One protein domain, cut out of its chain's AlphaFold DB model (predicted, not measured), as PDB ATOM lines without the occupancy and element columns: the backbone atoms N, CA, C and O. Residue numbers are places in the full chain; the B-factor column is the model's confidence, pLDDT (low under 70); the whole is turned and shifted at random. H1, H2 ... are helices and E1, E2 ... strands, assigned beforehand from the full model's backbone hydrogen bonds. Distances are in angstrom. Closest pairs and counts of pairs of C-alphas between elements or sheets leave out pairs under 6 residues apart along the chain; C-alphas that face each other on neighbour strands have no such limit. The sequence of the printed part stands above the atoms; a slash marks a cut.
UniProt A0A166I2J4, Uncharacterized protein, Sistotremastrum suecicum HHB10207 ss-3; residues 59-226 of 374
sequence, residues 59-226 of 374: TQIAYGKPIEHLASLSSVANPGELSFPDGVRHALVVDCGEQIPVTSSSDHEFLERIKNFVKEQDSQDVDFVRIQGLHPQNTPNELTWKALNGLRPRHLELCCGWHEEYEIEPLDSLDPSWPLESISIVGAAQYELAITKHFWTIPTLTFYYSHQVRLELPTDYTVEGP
ATOM      1  N   THR A  59     -56.850  10.822  21.352       94.69
ATOM      2  CA  THR A  59     -56.069  12.002  20.974       94.69
ATOM      3  C   THR A  59     -56.906  13.239  21.254       94.69
ATOM      4  O   THR A  59     -58.026  13.346  20.761       94.69
ATOM      5  N   GLN A  60     -56.368  14.180  22.020       94.88
ATOM      6  CA  GLN A  60     -57.002  15.463  22.279       94.88
ATOM      7  C   GLN A  60     -56.235  16.573  21.562       94.88
ATOM      8  O   GLN A  60     -55.020  16.713  21.710       94.88
ATOM      9  N   ILE A  61     -56.963  17.376  20.789       94.00
ATOM     10  CA  ILE A  61     -56.461  18.596  20.163       94.00
ATOM     11  C   ILE A  61     -57.262  19.745  20.755       94.00
ATOM     12  O   ILE A  61     -58.419  19.957  20.399       94.00
ATOM     13  N   ALA A  62     -56.640  20.468  21.681       93.00
ATOM     14  CA  ALA A  62     -57.267  21.584  22.369       93.00
ATOM     15  C   ALA A  62     -56.701  22.925  21.904       93.00
ATOM     16  O   ALA A  62     -55.511  23.057  21.582       93.00
ATOM     17  N   TYR A  63     -57.562  23.937  21.890       87.81
ATOM     18  CA  TYR A  63     -57.184  25.291  21.526       87.81
ATOM     19  C   TYR A  63     -56.006  25.799  22.372       87.81
ATOM     20  O   TYR A  63     -55.993  25.670  23.597       87.81
ATOM     21  N   GLY A  64     -54.970  26.338  21.721       86.50
ATOM     22  CA  GLY A  64     -53.783  26.879  22.399       86.50
ATOM     23  C   GLY A  64     -52.900  25.860  23.141       86.50
ATOM     24  O   GLY A  64     -51.900  26.255  23.735       86.50
ATOM     25  N   LYS A  65     -53.219  24.560  23.100       90.44
ATOM     26  CA  LYS A  65     -52.449  23.485  23.751       90.44
ATOM     27  C   LYS A  65     -51.762  22.568  22.730       90.44
ATOM     28  O   LYS A  65     -52.231  22.490  21.592       90.44
ATOM     29  N   PRO A  66     -50.654  21.896  23.097       92.12
ATOM     30  CA  PRO A  66     -50.081  20.833  22.270       92.12
ATOM     31  C   PRO A  66     -51.061  19.657  22.121       92.12
ATOM     32  O   PRO A  66     -51.996  19.521  22.906       92.12
ATOM     33  N   ILE A  67     -50.838  18.806  21.114       92.94
ATOM     34  CA  ILE A  67     -51.596  17.557  20.950       92.94
ATOM     35  C   ILE A  67     -51.255  16.620  22.113       92.94
ATOM     36  O   ILE A  67     -50.079  16.406  22.417       92.94
ATOM     37  N   GLU A  68     -52.278  16.048  22.740       92.69
ATOM     38  CA  GLU A  68     -52.134  15.111  23.852       92.69
ATOM     39  C   GLU A  68     -52.660  13.728  23.454       92.69
ATOM     40  O   GLU A  68     -53.742  13.598  22.885       92.69
ATOM     41  N   HIS A  69     -51.897  12.680  23.769       91.06
ATOM     42  CA  HIS A  69     -52.322  11.291  23.603       91.06
ATOM     43  C   HIS A  69     -52.583  10.686  24.980       91.06
ATOM     44  O   HIS A  69     -51.659  10.441  25.760       91.06
ATOM     45  N   LEU A  70     -53.853  10.460  25.283       87.44
ATOM     46  CA  LEU A  70     -54.320   9.921  26.547       87.44
ATOM     47  C   LEU A  70     -54.535   8.414  26.405       87.44
ATOM     48  O   LEU A  70     -55.237   7.947  25.507       87.44
ATOM     49  N   ALA A  71     -53.956   7.644  27.327       78.75
ATOM     50  CA  ALA A  71     -54.145   6.192  27.375       78.75
ATOM     51  C   ALA A  71     -55.603   5.798  27.682       78.75
ATOM     52  O   ALA A  71     -56.050   4.720  27.304       78.75
ATOM     53  N   SER A  72     -56.335   6.674  28.371       79.19
ATOM     54  CA  SER A  72     -57.756   6.519  28.655       79.19
ATOM     55  C   SER A  72     -58.377   7.878  28.950       79.19
ATOM     56  O   SER A  72     -57.910   8.569  29.861       79.19
ATOM     57  N   LEU A  73     -59.454   8.233  28.254       74.81
ATOM     58  CA  LEU A  73     -60.348   9.297  28.701       74.81
ATOM     59  C   LEU A  73     -61.418   8.676  29.606       74.81
ATOM     60  O   LEU A  73     -62.123   7.754  29.199       74.81
ATOM     61  N   SER A  74     -61.519   9.140  30.853       64.06
ATOM     62  CA  SER A  74     -62.618   8.720  31.728       64.06
ATOM     63  C   SER A  74     -63.876   9.448  31.279       64.06
ATOM     64  O   SER A  74     -63.952  10.657  31.445       64.06
ATOM     65  N   SER A  75     -64.855   8.724  30.738       56.50
ATOM     66  CA  SER A  75     -66.102   9.277  30.185       56.50
ATOM     67  C   SER A  75     -67.074   9.848  31.233       56.50
ATOM     68  O   SER A  75     -68.273   9.888  30.988       56.50
ATOM     69  N   VAL A  76     -66.613  10.124  32.453       55.12
ATOM     70  CA  VAL A  76     -67.467  10.428  33.616       55.12
ATOM     71  C   VAL A  76     -66.913  11.617  34.404       55.12
ATOM     72  O   VAL A  76     -67.280  11.821  35.559       55.12
ATOM     73  N   ALA A  77     -65.979  12.384  33.833       51.91
ATOM     74  CA  ALA A  77     -65.387  13.499  34.566       51.91
ATOM     75  C   ALA A  77     -66.403  14.633  34.758       51.91
ATOM     76  O   ALA A  77     -66.409  15.270  35.812       51.91
ATOM     77  N   ASN A  78     -67.300  14.820  33.783       60.69
ATOM     78  CA  ASN A  78     -68.321  15.855  33.814       60.69
ATOM     79  C   ASN A  78     -69.742  15.267  33.769       60.69
ATOM     80  O   ASN A  78     -69.995  14.303  33.038       60.69
ATOM     81  N   PRO A  79     -70.691  15.842  34.530       56.56
ATOM     82  CA  PRO A  79     -72.106  15.524  34.407       56.56
ATOM     83  C   PRO A  79     -72.551  15.703  32.953       56.56
ATOM     84  O   PRO A  79     -72.507  16.805  32.416       56.56
ATOM     85  N   GLY A  80     -72.960  14.603  32.329       63.97
ATOM     86  CA  GLY A  80     -73.443  14.581  30.954       63.97
ATOM     87  C   GLY A  80     -72.466  14.144  29.880       63.97
ATOM     88  O   GLY A  80     -72.863  14.061  28.721       63.97
ATOM     89  N   GLU A  81     -71.244  13.763  30.245       72.69
ATOM     90  CA  GLU A  81     -70.440  12.944  29.345       72.69
ATOM     91  C   GLU A  81     -71.099  11.571  29.168       72.69
ATOM     92  O   GLU A  81     -71.367  10.845  30.132       72.69
ATOM     93  N   LEU A  82     -71.383  11.219  27.915       81.00
ATOM     94  CA  LEU A  82     -71.847   9.885  27.577       81.00
ATOM     95  C   LEU A  82     -70.654   8.926  27.579       81.00
ATOM     96  O   LEU A  82     -69.517   9.282  27.256       81.00
ATOM     97  N   SER A  83     -70.923   7.678  27.958       85.00
ATOM     98  CA  SER A  83     -69.939   6.608  27.798       85.00
ATOM     99  C   SER A  83     -69.653   6.387  26.316       85.00
ATOM    100  O   SER A  83     -70.549   6.535  25.483       85.00
ATOM    101  N   PHE A  84     -68.418   6.006  25.988       87.94
ATOM    102  CA  PHE A  84     -68.084   5.641  24.616       87.94
ATOM    103  C   PHE A  84     -68.990   4.499  24.130       87.94
ATOM    104  O   PHE A  84     -69.221   3.554  24.892       87.94
ATOM    105  N   PRO A  85     -69.478   4.560  22.878       89.88
ATOM    106  CA  PRO A  85     -70.143   3.428  22.251       89.88
ATOM    107  C   PRO A  85     -69.269   2.168  22.263       89.88
ATOM    108  O   PRO A  85     -68.035   2.234  22.238       89.88
ATOM    109  N   ASP A  86     -69.914   1.004  22.269       87.50
ATOM    110  CA  ASP A  86     -69.208  -0.273  22.220       87.50
ATOM    111  C   ASP A  86     -68.362  -0.389  20.942       87.50
ATOM    112  O   ASP A  86     -68.818  -0.124  19.829       87.50
ATOM    113  N   GLY A  87     -67.119  -0.846  21.099       90.31
ATOM    114  CA  GLY A  87     -66.218  -1.108  19.975       90.31
ATOM    115  C   GLY A  87     -65.451   0.104  19.443       90.31
ATOM    116  O   GLY A  87     -64.775  -0.040  18.426       90.31
ATOM    117  N   VAL A  88     -65.498   1.262  20.111       92.69
ATOM    118  CA  VAL A  88     -64.599   2.391  19.807       92.69
ATOM    119  C   VAL A  88     -63.153   2.007  20.136       92.69
ATOM    120  O   VAL A  88     -62.837   1.687  21.283       92.69
ATOM    121  N   ARG A  89     -62.260   2.050  19.138       93.44
ATOM    122  CA  ARG A  89     -60.831   1.719  19.300       93.44
ATOM    123  C   ARG A  89     -59.963   2.952  19.538       93.44
ATOM    124  O   ARG A  89     -58.956   2.854  20.235       93.44
ATOM    125  N   HIS A  90     -60.354   4.096  18.983       94.06
ATOM    126  CA  HIS A  90     -59.662   5.377  19.133       94.06
ATOM    127  C   HIS A  90     -60.664   6.524  19.042       94.06
ATOM    128  O   HIS A  90     -61.519   6.550  18.152       94.06
ATOM    129  N   ALA A  91     -60.538   7.473  19.965       95.12
ATOM    130  CA  ALA A  91     -61.297   8.711  19.978       95.12
ATOM    131  C   ALA A  91     -60.412   9.914  19.618       95.12
ATOM    132  O   ALA A  91     -59.288  10.044  20.106       95.12
ATOM    133  N   LEU A  92     -60.949  10.830  18.817       95.69
ATOM    134  CA  LEU A  92     -60.435  12.184  18.644       95.69
ATOM    135  C   LEU A  92     -61.344  13.155  19.401       95.69
ATOM    136  O   LEU A  92     -62.542  13.219  19.134       95.69
ATOM    137  N   VAL A  93     -60.772  13.934  20.316       95.00
ATOM    138  CA  VAL A  93     -61.461  15.036  20.997       95.00
ATOM    139  C   VAL A  93     -60.913  16.354  20.467       95.00
ATOM    140  O   VAL A  93     -59.736  16.667  20.656       95.00
ATOM    141  N   VAL A  94     -61.772  17.125  19.808       95.12
ATOM    142  CA  VAL A  94     -61.496  18.490  19.361       95.12
ATOM    143  C   VAL A  94     -62.108  19.442  20.382       95.12
ATOM    144  O   VAL A  94     -63.326  19.523  20.516       95.12
ATOM    145  N   ASP A  95     -61.258  20.129  21.136       93.38
ATOM    146  CA  ASP A  95     -61.679  21.062  22.180       93.38
ATOM    147  C   ASP A  95     -61.453  22.499  21.701       93.38
ATOM    148  O   ASP A  95     -60.314  22.977  21.625       93.38
ATOM    149  N   CYS A  96     -62.552  23.165  21.348       89.88
ATOM    150  CA  CYS A  96     -62.560  24.532  20.833       89.88
ATOM    151  C   CYS A  96     -62.253  25.585  21.919       89.88
ATOM    152  O   CYS A  96     -62.013  26.745  21.587       89.88
ATOM    153  N   GLY A  97     -62.173  25.181  23.195       83.38
ATOM    154  CA  GLY A  97     -61.816  26.033  24.325       83.38
ATOM    155  C   GLY A  97     -62.915  27.005  24.773       83.38
ATOM    156  O   GLY A  97     -63.863  27.312  24.056       83.38
ATOM    157  N   GLU A  98     -62.767  27.535  25.989       72.75
ATOM    158  CA  GLU A  98     -63.691  28.519  26.565       72.75
ATOM    159  C   GLU A  98     -63.246  29.962  26.255       72.75
ATOM    160  O   GLU A  98     -62.110  30.333  26.534       72.75
ATOM    161  N   GLN A  99     -64.156  30.779  25.706       56.97
ATOM    162  CA  GLN A  99     -64.253  32.255  25.806       56.97
ATOM    163  C   GLN A  99     -63.002  33.156  25.654       56.97
ATOM    164  O   GLN A  99     -63.061  34.339  26.004       56.97
ATOM    165  N   ILE A 100     -61.877  32.702  25.107       62.22
ATOM    166  CA  ILE A 100     -60.777  33.632  24.813       62.22
ATOM    167  C   ILE A 100     -61.090  34.320  23.479       62.22
ATOM    168  O   ILE A 100     -61.285  33.611  22.494       62.22
ATOM    169  N   PRO A 101     -61.144  35.668  23.402       65.00
ATOM    170  CA  PRO A 101     -61.297  36.367  22.134       65.00
ATOM    171  C   PRO A 101     -60.153  35.955  21.214       65.00
ATOM    172  O   PRO A 101     -58.984  36.281  21.442       65.00
ATOM    173  N   VAL A 102     -60.514  35.174  20.209       61.28
ATOM    174  CA  VAL A 102     -59.562  34.523  19.336       61.28
ATOM    175  C   VAL A 102     -58.901  35.560  18.434       61.28
ATOM    176  O   VAL A 102     -59.564  36.359  17.770       61.28
ATOM    177  N   THR A 103     -57.567  35.560  18.391       72.50
ATOM    178  CA  THR A 103     -56.847  36.227  17.305       72.50
ATOM    179  C   THR A 103     -56.833  35.302  16.089       72.50
ATOM    180  O   THR A 103     -56.570  34.105  16.219       72.50
ATOM    181  N   SER A 104     -57.022  35.855  14.889       75.94
ATOM    182  CA  SER A 104     -57.054  35.085  13.632       75.94
ATOM    183  C   SER A 104     -55.828  34.186  13.394       75.94
ATOM    184  O   SER A 104     -55.914  33.193  12.677       75.94
ATOM    185  N   SER A 105     -54.676  34.505  13.997       77.12
ATOM    186  CA  SER A 105     -53.470  33.675  13.917       77.12
ATOM    187  C   SER A 105     -53.588  32.362  14.694       77.12
ATOM    188  O   SER A 105     -53.018  31.357  14.282       77.12
ATOM    189  N   SER A 106     -54.298  32.375  15.823       82.19
ATOM    190  CA  SER A 106     -54.404  31.218  16.716       82.19
ATOM    191  C   SER A 106     -55.429  30.188  16.221       82.19
ATOM    192  O   SER A 106     -55.164  28.990  16.311       82.19
ATOM    193  N   ASP A 107     -56.488  30.637  15.537       85.62
ATOM    194  CA  ASP A 107     -57.393  29.758  14.781       85.62
ATOM    195  C   ASP A 107     -56.663  28.984  13.689       85.62
ATOM    196  O   ASP A 107     -56.850  27.779  13.526       85.62
ATOM    197  N   HIS A 108     -55.804  29.669  12.927       90.12
ATOM    198  CA  HIS A 108     -55.085  29.021  11.839       90.12
ATOM    199  C   HIS A 108     -54.160  27.917  12.360       90.12
ATOM    200  O   HIS A 108     -54.158  26.820  11.810       90.12
ATOM    201  N   GLU A 109     -53.424  28.172  13.447       90.94
ATOM    202  CA  GLU A 109     -52.581  27.154  14.078       90.94
ATOM    203  C   GLU A 109     -53.411  25.960  14.572       90.94
ATOM    204  O   GLU A 109     -53.049  24.810  14.320       90.94
ATOM    205  N   PHE A 110     -54.546  26.217  15.228       92.25
ATOM    206  CA  PHE A 110     -55.448  25.169  15.698       92.25
ATOM    207  C   PHE A 110     -55.948  24.283  14.548       92.25
ATOM    208  O   PHE A 110     -55.790  23.060  14.601       92.25
ATOM    209  N   LEU A 111     -56.457  24.891  13.474       94.38
ATOM    210  CA  LEU A 111     -56.942  24.179  12.292       94.38
ATOM    211  C   LEU A 111     -55.826  23.415  11.566       94.38
ATOM    212  O   LEU A 111     -56.054  22.298  11.104       94.38
ATOM    213  N   GLU A 112     -54.617  23.974  11.464       95.25
ATOM    214  CA  GLU A 112     -53.479  23.268  10.862       95.25
ATOM    215  C   GLU A 112     -53.041  22.061  11.699       95.25
ATOM    216  O   GLU A 112     -52.691  21.029  11.128       95.25
ATOM    217  N   ARG A 113     -53.127  22.120  13.035       94.94
ATOM    218  CA  ARG A 113     -52.861  20.947  13.888       94.94
ATOM    219  C   ARG A 113     -53.866  19.826  13.648       94.94
ATOM    220  O   ARG A 113     -53.448  18.678  13.529       94.94
ATOM    221  N   ILE A 114     -55.155  20.151  13.507       95.75
ATOM    222  CA  ILE A 114     -56.183  19.163  13.144       95.75
ATOM    223  C   ILE A 114     -55.856  18.555  11.776       95.75
ATOM    224  O   ILE A 114     -55.760  17.337  11.661       95.75
ATOM    225  N   LYS A 115     -55.589  19.377  10.754       96.00
ATOM    226  CA  LYS A 115     -55.247  18.881   9.408       96.00
ATOM    227  C   LYS A 115     -54.003  18.001   9.401       96.00
ATOM    228  O   LYS A 115     -53.969  17.011   8.676       96.00
ATOM    229  N   ASN A 116     -52.967  18.368  10.153       95.19
ATOM    230  CA  ASN A 116     -51.738  17.583  10.234       95.19
ATOM    231  C   ASN A 116     -51.994  16.241  10.916       95.19
ATOM    232  O   ASN A 116     -51.593  15.220  10.370       95.19
ATOM    233  N   PHE A 117     -52.756  16.227  12.014       94.69
ATOM    234  CA  PHE A 117     -53.200  14.982  12.634       94.69
ATOM    235  C   PHE A 117     -53.956  14.099  11.631       94.69
ATOM    236  O   PHE A 117     -53.579  12.950  11.431       94.69
ATOM    237  N   VAL A 118     -54.956  14.639  10.929       94.56
ATOM    238  CA  VAL A 118     -55.747  13.882   9.942       94.56
ATOM    239  C   VAL A 118     -54.890  13.336   8.792       94.56
ATOM    240  O   VAL A 118     -55.149  12.235   8.322       94.56
ATOM    241  N   LYS A 119     -53.855  14.067   8.352       93.38
ATOM    242  CA  LYS A 119     -52.904  13.600   7.324       93.38
ATOM    243  C   LYS A 119     -51.966  12.498   7.818       93.38
ATOM    244  O   LYS A 119     -51.520  11.692   7.008       93.38
ATOM    245  N   GLU A 120     -51.594  12.529   9.096       90.44
ATOM    246  CA  GLU A 120     -50.674  11.567   9.711       90.44
ATOM    247  C   GLU A 120     -51.368  10.266  10.119       90.44
ATOM    248  O   GLU A 120     -50.715   9.226  10.182       90.44
ATOM    249  N   GLN A 121     -52.669  10.315  10.411       82.75
ATOM    250  CA  GLN A 121     -53.450   9.118  10.692       82.75
ATOM    251  C   GLN A 121     -53.789   8.375   9.401       82.75
ATOM    252  O   GLN A 121     -54.220   8.972   8.411       82.75
ATOM    253  N   ASP A 122     -53.710   7.046   9.440       74.62
ATOM    254  CA  ASP A 122     -54.456   6.251   8.476       74.62
ATOM    255  C   ASP A 122     -55.950   6.508   8.739       74.62
ATOM    256  O   ASP A 122     -56.446   6.332   9.851       74.62
ATOM    257  N   SER A 123     -56.680   6.959   7.713       60.44
ATOM    258  CA  SER A 123     -58.091   7.413   7.779       60.44
ATOM    259  C   SER A 123     -59.103   6.492   8.499       60.44
ATOM    260  O   SER A 123     -60.249   6.896   8.699       60.44
ATOM    261  N   GLN A 124     -58.717   5.264   8.863       64.88
ATOM    262  CA  GLN A 124     -59.554   4.248   9.511       64.88
ATOM    263  C   GLN A 124     -59.284   4.043  11.008       64.88
ATOM    264  O   GLN A 124     -59.941   3.194  11.619       64.88
ATOM    265  N   ASP A 125     -58.335   4.773  11.593       87.81
ATOM    266  CA  ASP A 125     -57.968   4.545  12.990       87.81
ATOM    267  C   ASP A 125     -58.916   5.252  13.963       87.81
ATOM    268  O   ASP A 125     -59.228   4.681  15.003       87.81
ATOM    269  N   VAL A 126     -59.464   6.418  13.601       94.94
ATOM    270  CA  VAL A 126     -60.399   7.179  14.449       94.94
ATOM    271  C   VAL A 126     -61.839   6.697  14.251       94.94
ATOM    272  O   VAL A 126     -62.465   6.989  13.233       94.94
ATOM    273  N   ASP A 127     -62.393   6.014  15.255       95.69
ATOM    274  CA  ASP A 127     -63.782   5.526  15.236       95.69
ATOM    275  C   ASP A 127     -64.780   6.542  15.809       95.69
ATOM    276  O   ASP A 127     -65.968   6.499  15.483       95.69
ATOM    277  N   PHE A 128     -64.315   7.441  16.678       96.44
ATOM    278  CA  PHE A 128     -65.153   8.372  17.427       96.44
ATOM    279  C   PHE A 128     -64.569   9.784  17.380       96.44
ATOM    280  O   PHE A 128     -63.386   9.975  17.660       96.44
ATOM    281  N   VAL A 129     -65.401  10.776  17.065       96.69
ATOM    282  CA  VAL A 129     -65.044  12.197  17.127       96.69
ATOM    283  C   VAL A 129     -65.967  12.898  18.118       96.69
ATOM    284  O   VAL A 129     -67.183  12.857  17.959       96.69
ATOM    285  N   ARG A 130     -65.390  13.576  19.111       95.81
ATOM    286  CA  ARG A 130     -66.096  14.513  19.994       95.81
ATOM    287  C   ARG A 130     -65.623  15.926  19.711       95.81
ATOM    288  O   ARG A 130     -64.419  16.168  19.699       95.81
ATOM    289  N   ILE A 131     -66.562  16.848  19.540       94.94
ATOM    290  CA  ILE A 131     -66.277  18.281  19.469       94.94
ATOM    291  C   ILE A 131     -66.903  18.943  20.692       94.94
ATOM    292  O   ILE A 131     -68.099  18.790  20.927       94.94
ATOM    293  N   GLN A 132     -66.091  19.625  21.496       92.81
ATOM    294  CA  GLN A 132     -66.507  20.218  22.770       92.81
ATOM    295  C   GLN A 132     -66.053  21.675  22.898       92.81
ATOM    296  O   GLN A 132     -65.157  22.115  22.176       92.81
ATOM    297  N   GLY A 133     -66.667  22.407  23.832       85.38
ATOM    298  CA  GLY A 133     -66.391  23.833  24.038       85.38
ATOM    299  C   GLY A 133     -67.010  24.711  22.949       85.38
ATOM    300  O   GLY A 133     -66.367  25.644  22.473       85.38
ATOM    301  N   LEU A 134     -68.232  24.388  22.507       78.88
ATOM    302  CA  LEU A 134     -68.913  25.033  21.377       78.88
ATOM    303  C   LEU A 134     -69.534  26.382  21.757       78.88
ATOM    304  O   LEU A 134     -70.720  26.613  21.542       78.88
ATOM    305  N   HIS A 135     -68.729  27.301  22.288       79.12
ATOM    306  CA  HIS A 135     -69.212  28.636  22.627       79.12
ATOM    307  C   HIS A 135     -69.817  29.324  21.391       79.12
ATOM    308  O   HIS A 135     -69.262  29.149  20.309       79.12
ATOM    309  N   PRO A 136     -70.850  30.187  21.487       74.19
ATOM    310  CA  PRO A 136     -71.502  30.775  20.309       74.19
ATOM    311  C   PRO A 136     -70.583  31.601  19.392       74.19
ATOM    312  O   PRO A 136     -70.969  31.944  18.283       74.19
ATOM    313  N   GLN A 137     -69.377  31.963  19.850       76.31
ATOM    314  CA  GLN A 137     -68.354  32.606  19.009       76.31
ATOM    315  C   GLN A 137     -67.258  31.652  18.504       76.31
ATOM    316  O   GLN A 137     -66.491  32.043  17.632       76.31
ATOM    317  N   ASN A 138     -67.198  30.429  19.033       72.12
ATOM    318  CA  ASN A 138     -66.197  29.398  18.749       72.12
ATOM    319  C   ASN A 138     -66.856  28.058  18.351       72.12
ATOM    320  O   ASN A 138     -66.270  26.990  18.546       72.12
ATOM    321  N   THR A 139     -68.084  28.087  17.822       76.94
ATOM    322  CA  THR A 139     -68.749  26.890  17.298       76.94
ATOM    323  C   THR A 139     -67.938  26.311  16.130       76.94
ATOM    324  O   THR A 139     -67.228  27.050  15.435       76.94
ATOM    325  N   PRO A 140     -68.001  24.989  15.882       82.56
ATOM    326  CA  PRO A 140     -67.309  24.382  14.756       82.56
ATOM    327  C   PRO A 140     -67.894  24.919  13.454       82.56
ATOM    328  O   PRO A 140     -68.946  24.487  13.000       82.56
ATOM    329  N   ASN A 141     -67.192  25.871  12.855       86.50
ATOM    330  CA  ASN A 141     -67.554  26.411  11.555       86.50
ATOM    331  C   ASN A 141     -67.120  25.468  10.420       86.50
ATOM    332  O   ASN A 141     -66.410  24.475  10.618       86.50
ATOM    333  N   GLU A 142     -67.477  25.834   9.190       91.12
ATOM    334  CA  GLU A 142     -67.110  25.115   7.965       91.12
ATOM    335  C   GLU A 142     -65.604  24.772   7.875       91.12
ATOM    336  O   GLU A 142     -65.234  23.715   7.364       91.12
ATOM    337  N   LEU A 143     -64.707  25.626   8.389       92.12
ATOM    338  CA  LEU A 143     -63.262  25.370   8.362       92.12
ATOM    339  C   LEU A 143     -62.842  24.263   9.332       92.12
ATOM    340  O   LEU A 143     -61.931  23.500   9.007       92.12
ATOM    341  N   THR A 144     -63.502  24.161  10.487       93.44
ATOM    342  CA  THR A 144     -63.262  23.089  11.465       93.44
ATOM    343  C   THR A 144     -63.666  21.744  10.873       93.44
ATOM    344  O   THR A 144     -62.867  20.808  10.863       93.44
ATOM    345  N   TRP A 145     -64.853  21.674  10.268       96.06
ATOM    346  CA  TRP A 145     -65.316  20.485   9.550       96.06
ATOM    347  C   TRP A 145     -64.376  20.112   8.396       96.06
ATOM    348  O   TRP A 145     -63.920  18.973   8.314       96.06
ATOM    349  N   LYS A 146     -63.963  21.082   7.569       95.50
ATOM    350  CA  LYS A 146     -62.966  20.856   6.505       95.50
ATOM    351  C   LYS A 146     -61.614  20.374   7.030       95.50
ATOM    352  O   LYS A 146     -60.936  19.624   6.334       95.50
ATOM    353  N   ALA A 147     -61.194  20.799   8.222       96.12
ATOM    354  CA  ALA A 147     -59.951  20.326   8.829       96.12
ATOM    355  C   ALA A 147     -60.026  18.846   9.234       96.12
ATOM    356  O   ALA A 147     -59.003  18.165   9.217       96.12
ATOM    357  N   LEU A 148     -61.229  18.351   9.535       96.31
ATOM    358  CA  LEU A 148     -61.515  16.947   9.835       96.31
ATOM    359  C   LEU A 148     -61.737  16.088   8.576       96.31
ATOM    360  O   LEU A 148     -61.948  14.875   8.678       96.31
ATOM    361  N   ASN A 149     -61.693  16.697   7.388       95.69
ATOM    362  CA  ASN A 149     -61.937  15.995   6.137       95.69
ATOM    363  C   ASN A 149     -60.876  14.917   5.871       95.69
ATOM    364  O   ASN A 149     -59.677  15.185   5.940       95.69
ATOM    365  N   GLY A 150     -61.322  13.711   5.518       94.00
ATOM    366  CA  GLY A 150     -60.470  12.531   5.333       94.00
ATOM    367  C   GLY A 150     -60.578  11.499   6.459       94.00
ATOM    368  O   GLY A 150     -60.247  10.335   6.233       94.00
ATOM    369  N   LEU A 151     -61.097  11.876   7.634       95.62
ATOM    370  CA  LEU A 151     -61.476  10.912   8.672       95.62
ATOM    371  C   LEU A 151     -62.730  10.124   8.272       95.62
ATOM    372  O   LEU A 151     -63.525  10.574   7.446       95.62
ATOM    373  N   ARG A 152     -62.925   8.948   8.883       96.06
ATOM    374  CA  ARG A 152     -64.113   8.103   8.674       96.06
ATOM    375  C   ARG A 152     -64.678   7.547   9.991       96.06
ATOM    376  O   ARG A 152     -64.804   6.327  10.117       96.06
ATOM    377  N   PRO A 153     -65.022   8.408  10.967       96.81
ATOM    378  CA  PRO A 153     -65.561   7.946  12.235       96.81
ATOM    379  C   PRO A 153     -66.927   7.282  12.049       96.81
ATOM    380  O   PRO A 153     -67.696   7.620  11.148       96.81
ATOM    381  N   ARG A 154     -67.229   6.353  12.955       97.38
ATOM    382  CA  ARG A 154     -68.540   5.710  13.102       97.38
ATOM    383  C   ARG A 154     -69.416   6.463  14.101       97.38
ATOM    384  O   ARG A 154     -70.631   6.319  14.083       97.38
ATOM    385  N   HIS A 155     -68.828   7.287  14.962       97.69
ATOM    386  CA  HIS A 155     -69.551   7.970  16.027       97.69
ATOM    387  C   HIS A 155     -69.148   9.443  16.099       97.69
ATOM    388  O   HIS A 155     -67.960   9.767  16.083       97.69
ATOM    389  N   LEU A 156     -70.145  10.319  16.205       97.69
ATOM    390  CA  LEU A 156     -69.969  11.753  16.409       97.69
ATOM    391  C   LEU A 156     -70.668  12.180  17.699       97.69
ATOM    392  O   LEU A 156     -71.827  11.836  17.922       97.69
ATOM    393  N   GLU A 157     -69.981  12.969  18.514       96.69
ATOM    394  CA  GLU A 157     -70.556  13.650  19.666       96.69
ATOM    395  C   GLU A 157     -70.283  15.156  19.611       96.69
ATOM    396  O   GLU A 157     -69.144  15.591  19.446       96.69
ATOM    397  N   LEU A 158     -71.338  15.953  19.758       95.00
ATOM    398  CA  LEU A 158     -71.274  17.406  19.863       95.00
ATOM    399  C   LEU A 158     -71.633  17.803  21.296       95.00
ATOM    400  O   LEU A 158     -72.777  17.645  21.722       95.00
ATOM    401  N   CYS A 159     -70.647  18.293  22.040       92.88
ATOM    402  CA  CYS A 159     -70.807  18.773  23.406       92.88
ATOM    403  C   CYS A 159     -70.925  20.297  23.416       92.88
ATOM    404  O   CYS A 159     -69.927  21.012  23.533       92.88
ATOM    405  N   CYS A 160     -72.162  20.772  23.305       89.56
ATOM    406  CA  CYS A 160     -72.528  22.162  23.524       89.56
ATOM    407  C   CYS A 160     -72.505  22.480  25.024       89.56
ATOM    408  O   CYS A 160     -72.869  21.661  25.871       89.56
ATOM    409  N   GLY A 161     -72.089  23.691  25.356       82.00
ATOM    410  CA  GLY A 161     -72.314  24.297  26.655       82.00
ATOM    411  C   GLY A 161     -73.747  24.801  26.805       82.00
ATOM    412  O   GLY A 161     -74.623  24.603  25.962       82.00
ATOM    413  N   TRP A 162     -74.004  25.466  27.924       76.06
ATOM    414  CA  TRP A 162     -75.350  25.899  28.266       76.06
ATOM    415  C   TRP A 162     -75.818  27.067  27.396       76.06
ATOM    416  O   TRP A 162     -75.139  28.087  27.313       76.06
ATOM    417  N   HIS A 163     -77.005  26.934  26.800       76.81
ATOM    418  CA  HIS A 163     -77.545  27.891  25.824       76.81
ATOM    419  C   HIS A 163     -76.713  28.029  24.544       76.81
ATOM    420  O   HIS A 163     -76.819  29.037  23.847       76.81
ATOM    421  N   GLU A 164     -75.887  27.032  24.239       82.06
ATOM    422  CA  GLU A 164     -75.070  27.035  23.035       82.06
ATOM    423  C   GLU A 164     -75.783  26.286  21.906       82.06
ATOM    424  O   GLU A 164     -76.473  25.284  22.124       82.06
ATOM    425  N   GLU A 165     -75.623  26.803  20.694       87.50
ATOM    426  CA  GLU A 165     -76.099  26.190  19.457       87.50
ATOM    427  C   GLU A 165     -74.964  25.393  18.806       87.50
ATOM    428  O   GLU A 165     -73.794  25.518  19.178       87.50
ATOM    429  N   TYR A 166     -75.296  24.561  17.825       90.00
ATOM    430  CA  TYR A 166     -74.297  23.848  17.035       90.00
ATOM    431  C   TYR A 166     -74.582  23.967  15.542       90.00
ATOM    432  O   TYR A 166     -75.727  23.995  15.097       90.00
ATOM    433  N   GLU A 167     -73.508  23.968  14.756       91.19
ATOM    434  CA  GLU A 167     -73.571  23.899  13.301       91.19
ATOM    435  C   GLU A 167     -73.176  22.493  12.854       91.19
ATOM    436  O   GLU A 167     -72.011  22.098  12.949       91.19
ATOM    437  N   ILE A 168     -74.157  21.721  12.382       94.69
ATOM    438  CA  ILE A 168     -73.933  20.369  11.849       94.69
ATOM    439  C   ILE A 168     -74.025  20.304  10.323       94.69
ATOM    440  O   ILE A 168     -73.506  19.364   9.735       94.69
ATOM    441  N   GLU A 169     -74.614  21.305   9.664       95.06
ATOM    442  CA  GLU A 169     -74.776  21.340   8.202       95.06
ATOM    443  C   GLU A 169     -73.475  21.066   7.424       95.06
ATOM    444  O   GLU A 169     -73.504  20.251   6.495       95.06
ATOM    445  N   PRO A 170     -72.301  21.619   7.805       95.81
ATOM    446  CA  PRO A 170     -71.080  21.378   7.040       95.81
ATOM    447  C   PRO A 170     -70.610  19.915   7.051       95.81
ATOM    448  O   PRO A 170     -69.803  19.539   6.196       95.81
ATOM    449  N   LEU A 171     -71.122  19.073   7.957       95.81
ATOM    450  CA  LEU A 171     -70.863  17.631   7.976       95.81
ATOM    451  C   LEU A 171     -71.237  16.965   6.639       95.81
ATOM    452  O   LEU A 171     -70.535  16.066   6.173       95.81
ATOM    453  N   ASP A 172     -72.287  17.453   5.971       95.38
ATOM    454  CA  ASP A 172     -72.764  16.896   4.700       95.38
ATOM    455  C   ASP A 172     -71.785  17.118   3.536       95.38
ATOM    456  O   ASP A 172     -71.886  16.417   2.518       95.38
ATOM    457  N   SER A 173     -70.850  18.064   3.696       94.44
ATOM    458  CA  SER A 173     -69.861  18.476   2.692       94.44
ATOM    459  C   SER A 173     -68.533  17.711   2.755       94.44
ATOM    460  O   SER A 173     -67.674  17.916   1.894       94.44
ATOM    461  N   LEU A 174     -68.344  16.839   3.754       95.44
ATOM    462  CA  LEU A 174     -67.114  16.056   3.894       95.44
ATOM    463  C   LEU A 174     -66.975  15.017   2.772       95.44
ATOM    464  O   LEU A 174     -67.946  14.373   2.369       95.44
ATOM    465  N   ASP A 175     -65.742  14.835   2.299       93.81
ATOM    466  CA  ASP A 175     -65.369  13.910   1.232       93.81
ATOM    467  C   ASP A 175     -64.132  13.069   1.632       93.81
ATOM    468  O   ASP A 175     -63.017  13.606   1.698       93.81
ATOM    469  N   PRO A 176     -64.296  11.757   1.898       92.06
ATOM    470  CA  PRO A 176     -65.551  11.010   1.805       92.06
ATOM    471  C   PRO A 176     -66.525  11.355   2.942       92.06
ATOM    472  O   PRO A 176     -66.110  11.658   4.061       92.06
ATOM    473  N   SER A 177     -67.827  11.216   2.677       94.69
ATOM    474  CA  SER A 177     -68.855  11.349   3.715       94.69
ATOM    475  C   SER A 177     -68.626  10.328   4.836       94.69
ATOM    476  O   SER A 177     -68.250   9.172   4.591       94.69
ATOM    477  N   TRP A 178     -68.832  10.764   6.078       96.50
ATOM    478  CA  TRP A 178     -68.590   9.934   7.249       96.50
ATOM    479  C   TRP A 178     -69.594   8.777   7.342       96.50
ATOM    480  O   TRP A 178     -70.803   9.008   7.249       96.50
ATOM    481  N   PRO A 179     -69.131   7.531   7.564       96.75
ATOM    482  CA  PRO A 179     -69.991   6.359   7.705       96.75
ATOM    483  C   PRO A 179     -70.574   6.272   9.127       96.75
ATOM    484  O   PRO A 179     -70.368   5.286   9.832       96.75
ATOM    485  N   LEU A 180     -71.257   7.331   9.567       97.88
ATOM    486  CA  LEU A 180     -71.767   7.432  10.930       97.88
ATOM    487  C   LEU A 180     -72.810   6.346  11.224       97.88
ATOM    488  O   LEU A 180     -73.735   6.097  10.455       97.88
ATOM    489  N   GLU A 181     -72.671   5.744  12.396       97.94
ATOM    490  CA  GLU A 181     -73.614   4.834  13.033       97.94
ATOM    491  C   GLU A 181     -74.336   5.506  14.210       97.94
ATOM    492  O   GLU A 181     -75.445   5.107  14.579       97.94
ATOM    493  N   SER A 182     -73.737   6.539  14.809       98.12
ATOM    494  CA  SER A 182     -74.412   7.317  15.844       98.12
ATOM    495  C   SER A 182     -74.028   8.788  15.865       98.12
ATOM    496  O   SER A 182     -72.868   9.142  15.645       98.12
ATOM    497  N   ILE A 183     -75.001   9.618  16.238       97.94
ATOM    498  CA  ILE A 183     -74.795  11.018  16.610       97.94
ATOM    499  C   ILE A 183     -75.315  11.233  18.031       97.94
ATOM    500  O   ILE A 183     -76.422  10.805  18.367       97.94
ATOM    501  N   SER A 184     -74.514  11.907  18.848       96.94
ATOM    502  CA  SER A 184     -74.871  12.365  20.187       96.94
ATOM    503  C   SER A 184     -74.769  13.884  20.256       96.94
ATOM    504  O   SER A 184     -73.758  14.454  19.854       96.94
ATOM    505  N   ILE A 185     -75.801  14.543  20.772       95.56
ATOM    506  CA  ILE A 185     -75.831  15.991  20.985       95.56
ATOM    507  C   ILE A 185     -76.083  16.231  22.469       95.56
ATOM    508  O   ILE A 185     -77.041  15.715  23.049       95.56
ATOM    509  N   VAL A 186     -75.178  16.972  23.097       93.81
ATOM    510  CA  VAL A 186     -75.138  17.188  24.542       93.81
ATOM    511  C   VAL A 186     -75.218  18.684  24.816       93.81
ATOM    512  O   VAL A 186     -74.452  19.443  24.238       93.81
ATOM    513  N   GLY A 187     -76.133  19.107  25.688       91.44
ATOM    514  CA  GLY A 187     -76.221  20.473  26.217       91.44
ATOM    515  C   GLY A 187     -76.766  21.544  25.265       91.44
ATOM    516  O   GLY A 187     -76.843  22.704  25.657       91.44
ATOM    517  N   ALA A 188     -77.157  21.193  24.036       91.81
ATOM    518  CA  ALA A 188     -77.540  22.175  23.021       91.81
ATOM    519  C   ALA A 188     -78.861  22.889  23.342       91.81
ATOM    520  O   ALA A 188     -79.834  22.240  23.708       91.81
ATOM    521  N   ALA A 189     -78.958  24.198  23.119       91.81
ATOM    522  CA  ALA A 189     -80.237  24.915  23.079       91.81
ATOM    523  C   ALA A 189     -80.477  25.426  21.658       91.81
ATOM    524  O   ALA A 189     -80.115  26.547  21.322       91.81
ATOM    525  N   GLN A 190     -81.057  24.575  20.817       88.75
ATOM    526  CA  GLN A 190     -81.079  24.775  19.374       88.75
ATOM    527  C   GLN A 190     -82.413  25.393  18.937       88.75
ATOM    528  O   GLN A 190     -83.420  24.691  18.847       88.75
ATOM    529  N   TYR A 191     -82.432  26.703  18.679       88.69
ATOM    530  CA  TYR A 191     -83.634  27.407  18.209       88.69
ATOM    531  C   TYR A 191     -83.762  27.401  16.683       88.69
ATOM    532  O   TYR A 191     -84.878  27.368  16.154       88.69
ATOM    533  N   GLU A 192     -82.621  27.391  15.996       90.38
ATOM    534  CA  GLU A 192     -82.526  27.246  14.546       90.38
ATOM    535  C   GLU A 192     -82.630  25.780  14.109       90.38
ATOM    536  O   GLU A 192     -82.473  24.852  14.901       90.38
ATOM    537  N   LEU A 193     -82.902  25.543  12.829       92.38
ATOM    538  CA  LEU A 193     -83.057  24.190  12.292       92.38
ATOM    539  C   LEU A 193     -81.694  23.489  12.205       92.38
ATOM    540  O   LEU A 193     -80.757  24.012  11.608       92.38
ATOM    541  N   ALA A 194     -81.586  22.286  12.771       91.00
ATOM    542  CA  ALA A 194     -80.432  21.419  12.574       91.00
ATOM    543  C   ALA A 194     -80.604  20.644  11.261       91.00
ATOM    544  O   ALA A 194     -81.413  19.715  11.171       91.00
ATOM    545  N   ILE A 195     -79.850  21.045  10.239       93.69
ATOM    546  CA  ILE A 195     -79.983  20.531   8.875       93.69
ATOM    547  C   ILE A 195     -78.818  19.589   8.573       93.69
ATOM    548  O   ILE A 195     -77.672  20.019   8.530       93.69
ATOM    549  N   THR A 196     -79.093  18.299   8.377       93.94
ATOM    550  CA  THR A 196     -78.110  17.332   7.848       93.94
ATOM    551  C   THR A 196     -78.801  16.057   7.372       93.94
ATOM    552  O   THR A 196     -79.719  15.538   8.016       93.94
ATOM    553  N   LYS A 197     -78.320  15.485   6.264       95.31
ATOM    554  CA  LYS A 197     -78.770  14.166   5.790       95.31
ATOM    555  C   LYS A 197     -78.371  13.022   6.729       95.31
ATOM    556  O   LYS A 197     -78.946  11.933   6.653       95.31
ATOM    557  N   HIS A 198     -77.401  13.231   7.622       96.31
ATOM    558  CA  HIS A 198     -76.926  12.183   8.524       96.31
ATOM    559  C   HIS A 198     -78.009  11.717   9.503       96.31
ATOM    560  O   HIS A 198     -78.097  10.519   9.763       96.31
ATOM    561  N   PHE A 199     -78.922  12.589   9.944       95.81
ATOM    562  CA  PHE A 199     -80.055  12.167  10.780       95.81
ATOM    563  C   PHE A 199     -80.963  11.130  10.101       95.81
ATOM    564  O   PHE A 199     -81.610  10.336  10.780       95.81
ATOM    565  N   TRP A 200     -80.989  11.089   8.766       96.50
ATOM    566  CA  TRP A 200     -81.762  10.094   8.025       96.50
ATOM    567  C   TRP A 200     -81.075   8.727   7.931       96.50
ATOM    568  O   TRP A 200     -81.745   7.703   7.790       96.50
ATOM    569  N   THR A 201     -79.743   8.708   7.979       96.75
ATOM    570  CA  THR A 201     -78.921   7.543   7.605       96.75
ATOM    571  C   THR A 201     -78.314   6.808   8.795       96.75
ATOM    572  O   THR A 201     -77.940   5.644   8.657       96.75
ATOM    573  N   ILE A 202     -78.273   7.431   9.973       97.81
ATOM    574  CA  ILE A 202     -77.764   6.798  11.191       97.81
ATOM    575  C   ILE A 202     -78.822   5.913  11.878       97.81
ATOM    576  O   ILE A 202     -79.997   6.278  11.930       97.81
ATOM    577  N   PRO A 203     -78.425   4.778  12.477       98.31
ATOM    578  CA  PRO A 203     -79.306   3.950  13.294       98.31
ATOM    579  C   PRO A 203     -79.523   4.460  14.723       98.31
ATOM    580  O   PRO A 203     -80.548   4.118  15.318       98.31
ATOM    581  N   THR A 204     -78.606   5.256  15.283       98.38
ATOM    582  CA  THR A 204     -78.678   5.699  16.687       98.38
ATOM    583  C   THR A 204     -78.546   7.210  16.820       98.38
ATOM    584  O   THR A 204     -77.600   7.803  16.307       98.38
ATOM    585  N   LEU A 205     -79.459   7.826  17.569       97.94
ATOM    586  CA  LEU A 205     -79.444   9.255  17.859       97.94
ATOM    587  C   LEU A 205     -79.675   9.493  19.354       97.94
ATOM    588  O   LEU A 205     -80.618   8.950  19.937       97.94
ATOM    589  N   THR A 206     -78.802  10.289  19.969       97.38
ATOM    590  CA  THR A 206     -78.877  10.628  21.395       97.38
ATOM    591  C   THR A 206     -78.905  12.135  21.603       97.38
ATOM    592  O   THR A 206     -78.048  12.848  21.094       97.38
ATOM    593  N   PHE A 207     -79.853  12.599  22.408       96.12
ATOM    594  CA  PHE A 207     -79.916  13.954  22.938       96.12
ATOM    595  C   PHE A 207     -79.792  13.906  24.453       96.12
ATOM    596  O   PHE A 207     -80.492  13.143  25.123       96.12
ATOM    597  N   TYR A 208     -78.901  14.724  24.996       94.75
ATOM    598  CA  TYR A 208     -78.656  14.796  26.429       94.75
ATOM    599  C   TYR A 208     -78.666  16.252  26.884       94.75
ATOM    600  O   TYR A 208     -77.867  17.049  26.406       94.75
ATOM    601  N   TYR A 209     -79.604  16.620  27.755       93.38
ATOM    602  CA  TYR A 209     -79.944  18.000  28.121       93.38
ATOM    603  C   TYR A 209     -79.967  18.953  26.917       93.38
ATOM    604  O   TYR A 209     -79.476  20.076  26.996       93.38
ATOM    605  N   SER A 210     -80.512  18.493  25.790       93.62
ATOM    606  CA  SER A 210     -80.680  19.327  24.602       93.62
ATOM    607  C   SER A 210     -82.100  19.858  24.558       93.62
ATOM    608  O   SER A 210     -83.021  19.084  24.744       93.62
ATOM    609  N   HIS A 211     -82.259  21.158  24.339       93.25
ATOM    610  CA  HIS A 211     -83.523  21.876  24.374       93.25
ATOM    611  C   HIS A 211     -83.886  22.412  22.992       93.25
ATOM    612  O   HIS A 211     -83.019  22.865  22.242       93.25
ATOM    613  N   GLN A 212     -85.177  22.427  22.683       92.62
ATOM    614  CA  GLN A 212     -85.769  23.011  21.481       92.62
ATOM    615  C   GLN A 212     -85.347  22.387  20.145       92.62
ATOM    616  O   GLN A 212     -85.784  22.890  19.115       92.62
ATOM    617  N   VAL A 213     -84.637  21.257  20.128       93.25
ATOM    618  CA  VAL A 213     -84.025  20.710  18.910       93.25
ATOM    619  C   VAL A 213     -85.051  20.391  17.813       93.25
ATOM    620  O   VAL A 213     -85.906  19.510  17.937       93.25
ATOM    621  N   ARG A 214     -84.915  21.091  16.684       94.06
ATOM    622  CA  ARG A 214     -85.668  20.860  15.446       94.06
ATOM    623  C   ARG A 214     -84.719  20.321  14.392       94.06
ATOM    624  O   ARG A 214     -83.665  20.913  14.185       94.06
ATOM    625  N   LEU A 215     -85.095  19.235  13.724       94.69
ATOM    626  CA  LEU A 215     -84.310  18.708  12.610       94.69
ATOM    627  C   LEU A 215     -85.038  18.951  11.292       94.69
ATOM    628  O   LEU A 215     -86.268  18.904  11.230       94.69
ATOM    629  N   GLU A 216     -84.261  19.152  10.240       94.69
ATOM    630  CA  GLU A 216     -84.748  19.219   8.871       94.69
ATOM    631  C   GLU A 216     -83.749  18.532   7.929       94.69
ATOM    632  O   GLU A 216     -82.569  18.366   8.246       94.69
ATOM    633  N   LEU A 217     -84.234  18.072   6.777       94.25
ATOM    634  CA  LEU A 217     -83.377  17.540   5.722       94.25
ATOM    635  C   LEU A 217     -82.945  18.672   4.783       94.25
ATOM    636  O   LEU A 217     -83.753  19.563   4.514       94.25
ATOM    637  N   PRO A 218     -81.718  18.632   4.235       94.50
ATOM    638  CA  PRO A 218     -81.295  19.602   3.233       94.50
ATOM    639  C   PRO A 218     -82.297  19.683   2.074       94.50
ATOM    640  O   PRO A 218     -82.838  18.667   1.637       94.50
ATOM    641  N   THR A 219     -82.547  20.887   1.556       93.44
ATOM    642  CA  THR A 219     -83.564  21.103   0.504       93.44
ATOM    643  C   THR A 219     -83.293  20.339  -0.798       93.44
ATOM    644  O   THR A 219     -84.219  20.061  -1.558       93.44
ATOM    645  N   ASP A 220     -82.034  19.992  -1.054       92.69
ATOM    646  CA  ASP A 220     -81.560  19.208  -2.193       92.69
ATOM    647  C   ASP A 220     -81.439  17.704  -1.885       92.69
ATOM    648  O   ASP A 220     -81.186  16.901  -2.789       92.69
ATOM    649  N   TYR A 221     -81.659  17.292  -0.633       92.50
ATOM    650  CA  TYR A 221     -81.603  15.893  -0.238       92.50
ATOM    651  C   TYR A 221     -82.854  15.143  -0.701       92.50
ATOM    652  O   TYR A 221     -83.978  15.398  -0.266       92.50
ATOM    653  N   THR A 222     -82.649  14.156  -1.572       93.38
ATOM    654  CA  THR A 222     -83.708  13.228  -1.972       93.38
ATOM    655  C   THR A 222     -83.727  12.045  -1.013       93.38
ATOM    656  O   THR A 222     -82.744  11.321  -0.888       93.38
ATOM    657  N   VAL A 223     -84.861  11.835  -0.346       93.06
ATOM    658  CA  VAL A 223     -85.057  10.710   0.575       93.06
ATOM    659  C   VAL A 223     -85.042   9.387  -0.195       93.06
ATOM    660  O   VAL A 223     -86.008   9.022  -0.869       93.06
ATOM    661  N   GLU A 224     -83.947   8.642  -0.066       91.56
ATOM    662  CA  GLU A 224     -83.785   7.307  -0.644       91.56
ATOM    663  C   GLU A 224     -84.289   6.231   0.327       91.56
ATOM    664  O   GLU A 224     -83.534   5.456   0.909       91.56
ATOM    665  N   GLY A 225     -85.608   6.188   0.515       94.00
ATOM    666  CA  GLY A 225     -86.262   5.165   1.328       94.00
ATOM    667  C   GLY A 225     -86.415   5.522   2.813       94.00
ATOM    668  O   GLY A 225     -86.292   6.685   3.200       94.00
ATOM    669  N   PRO A 226     -86.783   4.535   3.650       96.31
ATOM    670  CA  PRO A 226     -87.104   4.773   5.052       96.31
ATOM    671  C   PRO A 226     -85.884   5.244   5.848       96.31
ATOM    672  O   PRO A 226     -84.771   4.783   5.599       96.31
TER     673      PRO A 226
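This is residues 59 to 226 of the 374 residues of an uncharacterized protein of Sistotremastrum suecicum HHB10207 ss-3 (UniProt A0A166I2J4). A twisted, curving sheet of seven strands runs through the domain, with H1, H2 and H3 in a row along one side, where H1 grazes it, and the long link of residues 71 to 90 passing on the other side. E7 and E9, a small second sheet, lie beyond the H3 end of the row. The 168 printed residues include four named helices and nine named strands, in the order E1 E2 E3 H1 E4 H2 E5 H3 E6 E7 H4 E8 E9; the class is mixed, with under half of the residues in named elements. The large sheet runs E2 E1 E3 E4 E5 E6 E8 and is mixed, with E2 antiparallel to E1 and the other neighbours parallel. The whole is compact, with a radius of gyration of the C-alphas of 15.3 A and spans of 44 by 34 by 32 A.

E1, residues 59 to 62, and edge strand E2, residues 68 to 70, form a hairpin, with N 60 and O 68 2.8 A apart, within hydrogen-bond range, as are the N and O pairs below. E3, residues 91 to 95, is parallel to E1: N 61 and O 93, 2.9 A. H1, residues 104 to 120, only grazes the sheet, with residues 110 to 117; its closest C-alphas to E1 are those of Ile 114 and Ile 61, 7.0 A. E4, residues 128 to 132, is parallel to E3: N 92 and O 128, 2.8 A. H2, residues 142 to 147, touches H1 residues 111 to 118 alone, at a steep tilt of 43 degrees, the same way; the closest C-alphas are those of Lys 115 and Ala 147, 5.0 A. E5, residues 155 to 164, bends by 72 degrees at residue 161 and is parallel to E4: N 157 and O 129, 2.9 A. H3, residues 169 to 173, and H2 only just touch, with 3 pairs of C-alphas within 8 A, the closest those of Pro 170 and Glu 142, 5.5 A. E6, residues 182 to 188, is parallel to E5: N 158 and O 184, 2.8 A. H4, residues 198 to 201, only grazes the sheet. E8, residues 204 to 208, is the other edge strand, parallel to E6: N 185 and O 206, 2.8 A. E7, residues 193 to 195, and E9, residues 214 to 216, are parallel: N 194 and O 214, 2.9 A. E3, H1, E4; E4, H2, E5; and E5, H3, E6 are strand-helix-strand units, parallel neighbours with a helix between, each with a right-handed crossover. Every O i to N i+4 pair is within range in H2, 12 of 13 in H1, and 0 of 1 in H3, beside 2 of 2 O i to N i+3 pairs; H4 is too short for an i+4 pair.

E1 begins at C-alpha 59, (-56.069, 12.002, 20.974). H1 measures 24.7 A, E5 21.0 A and E6 16.8 A from first to last C-alpha. E9 ends at C-alpha 216, (-84.748, 19.219, 8.871).

The C-alphas farthest apart, those of Thr 103 and Gly 225, are 45.7 A apart. The printed part has no cut, and its one long link is E2 to E3. The model's pLDDT is under 70 at residues 74 to 80, 99 to 102 and 123 to 124.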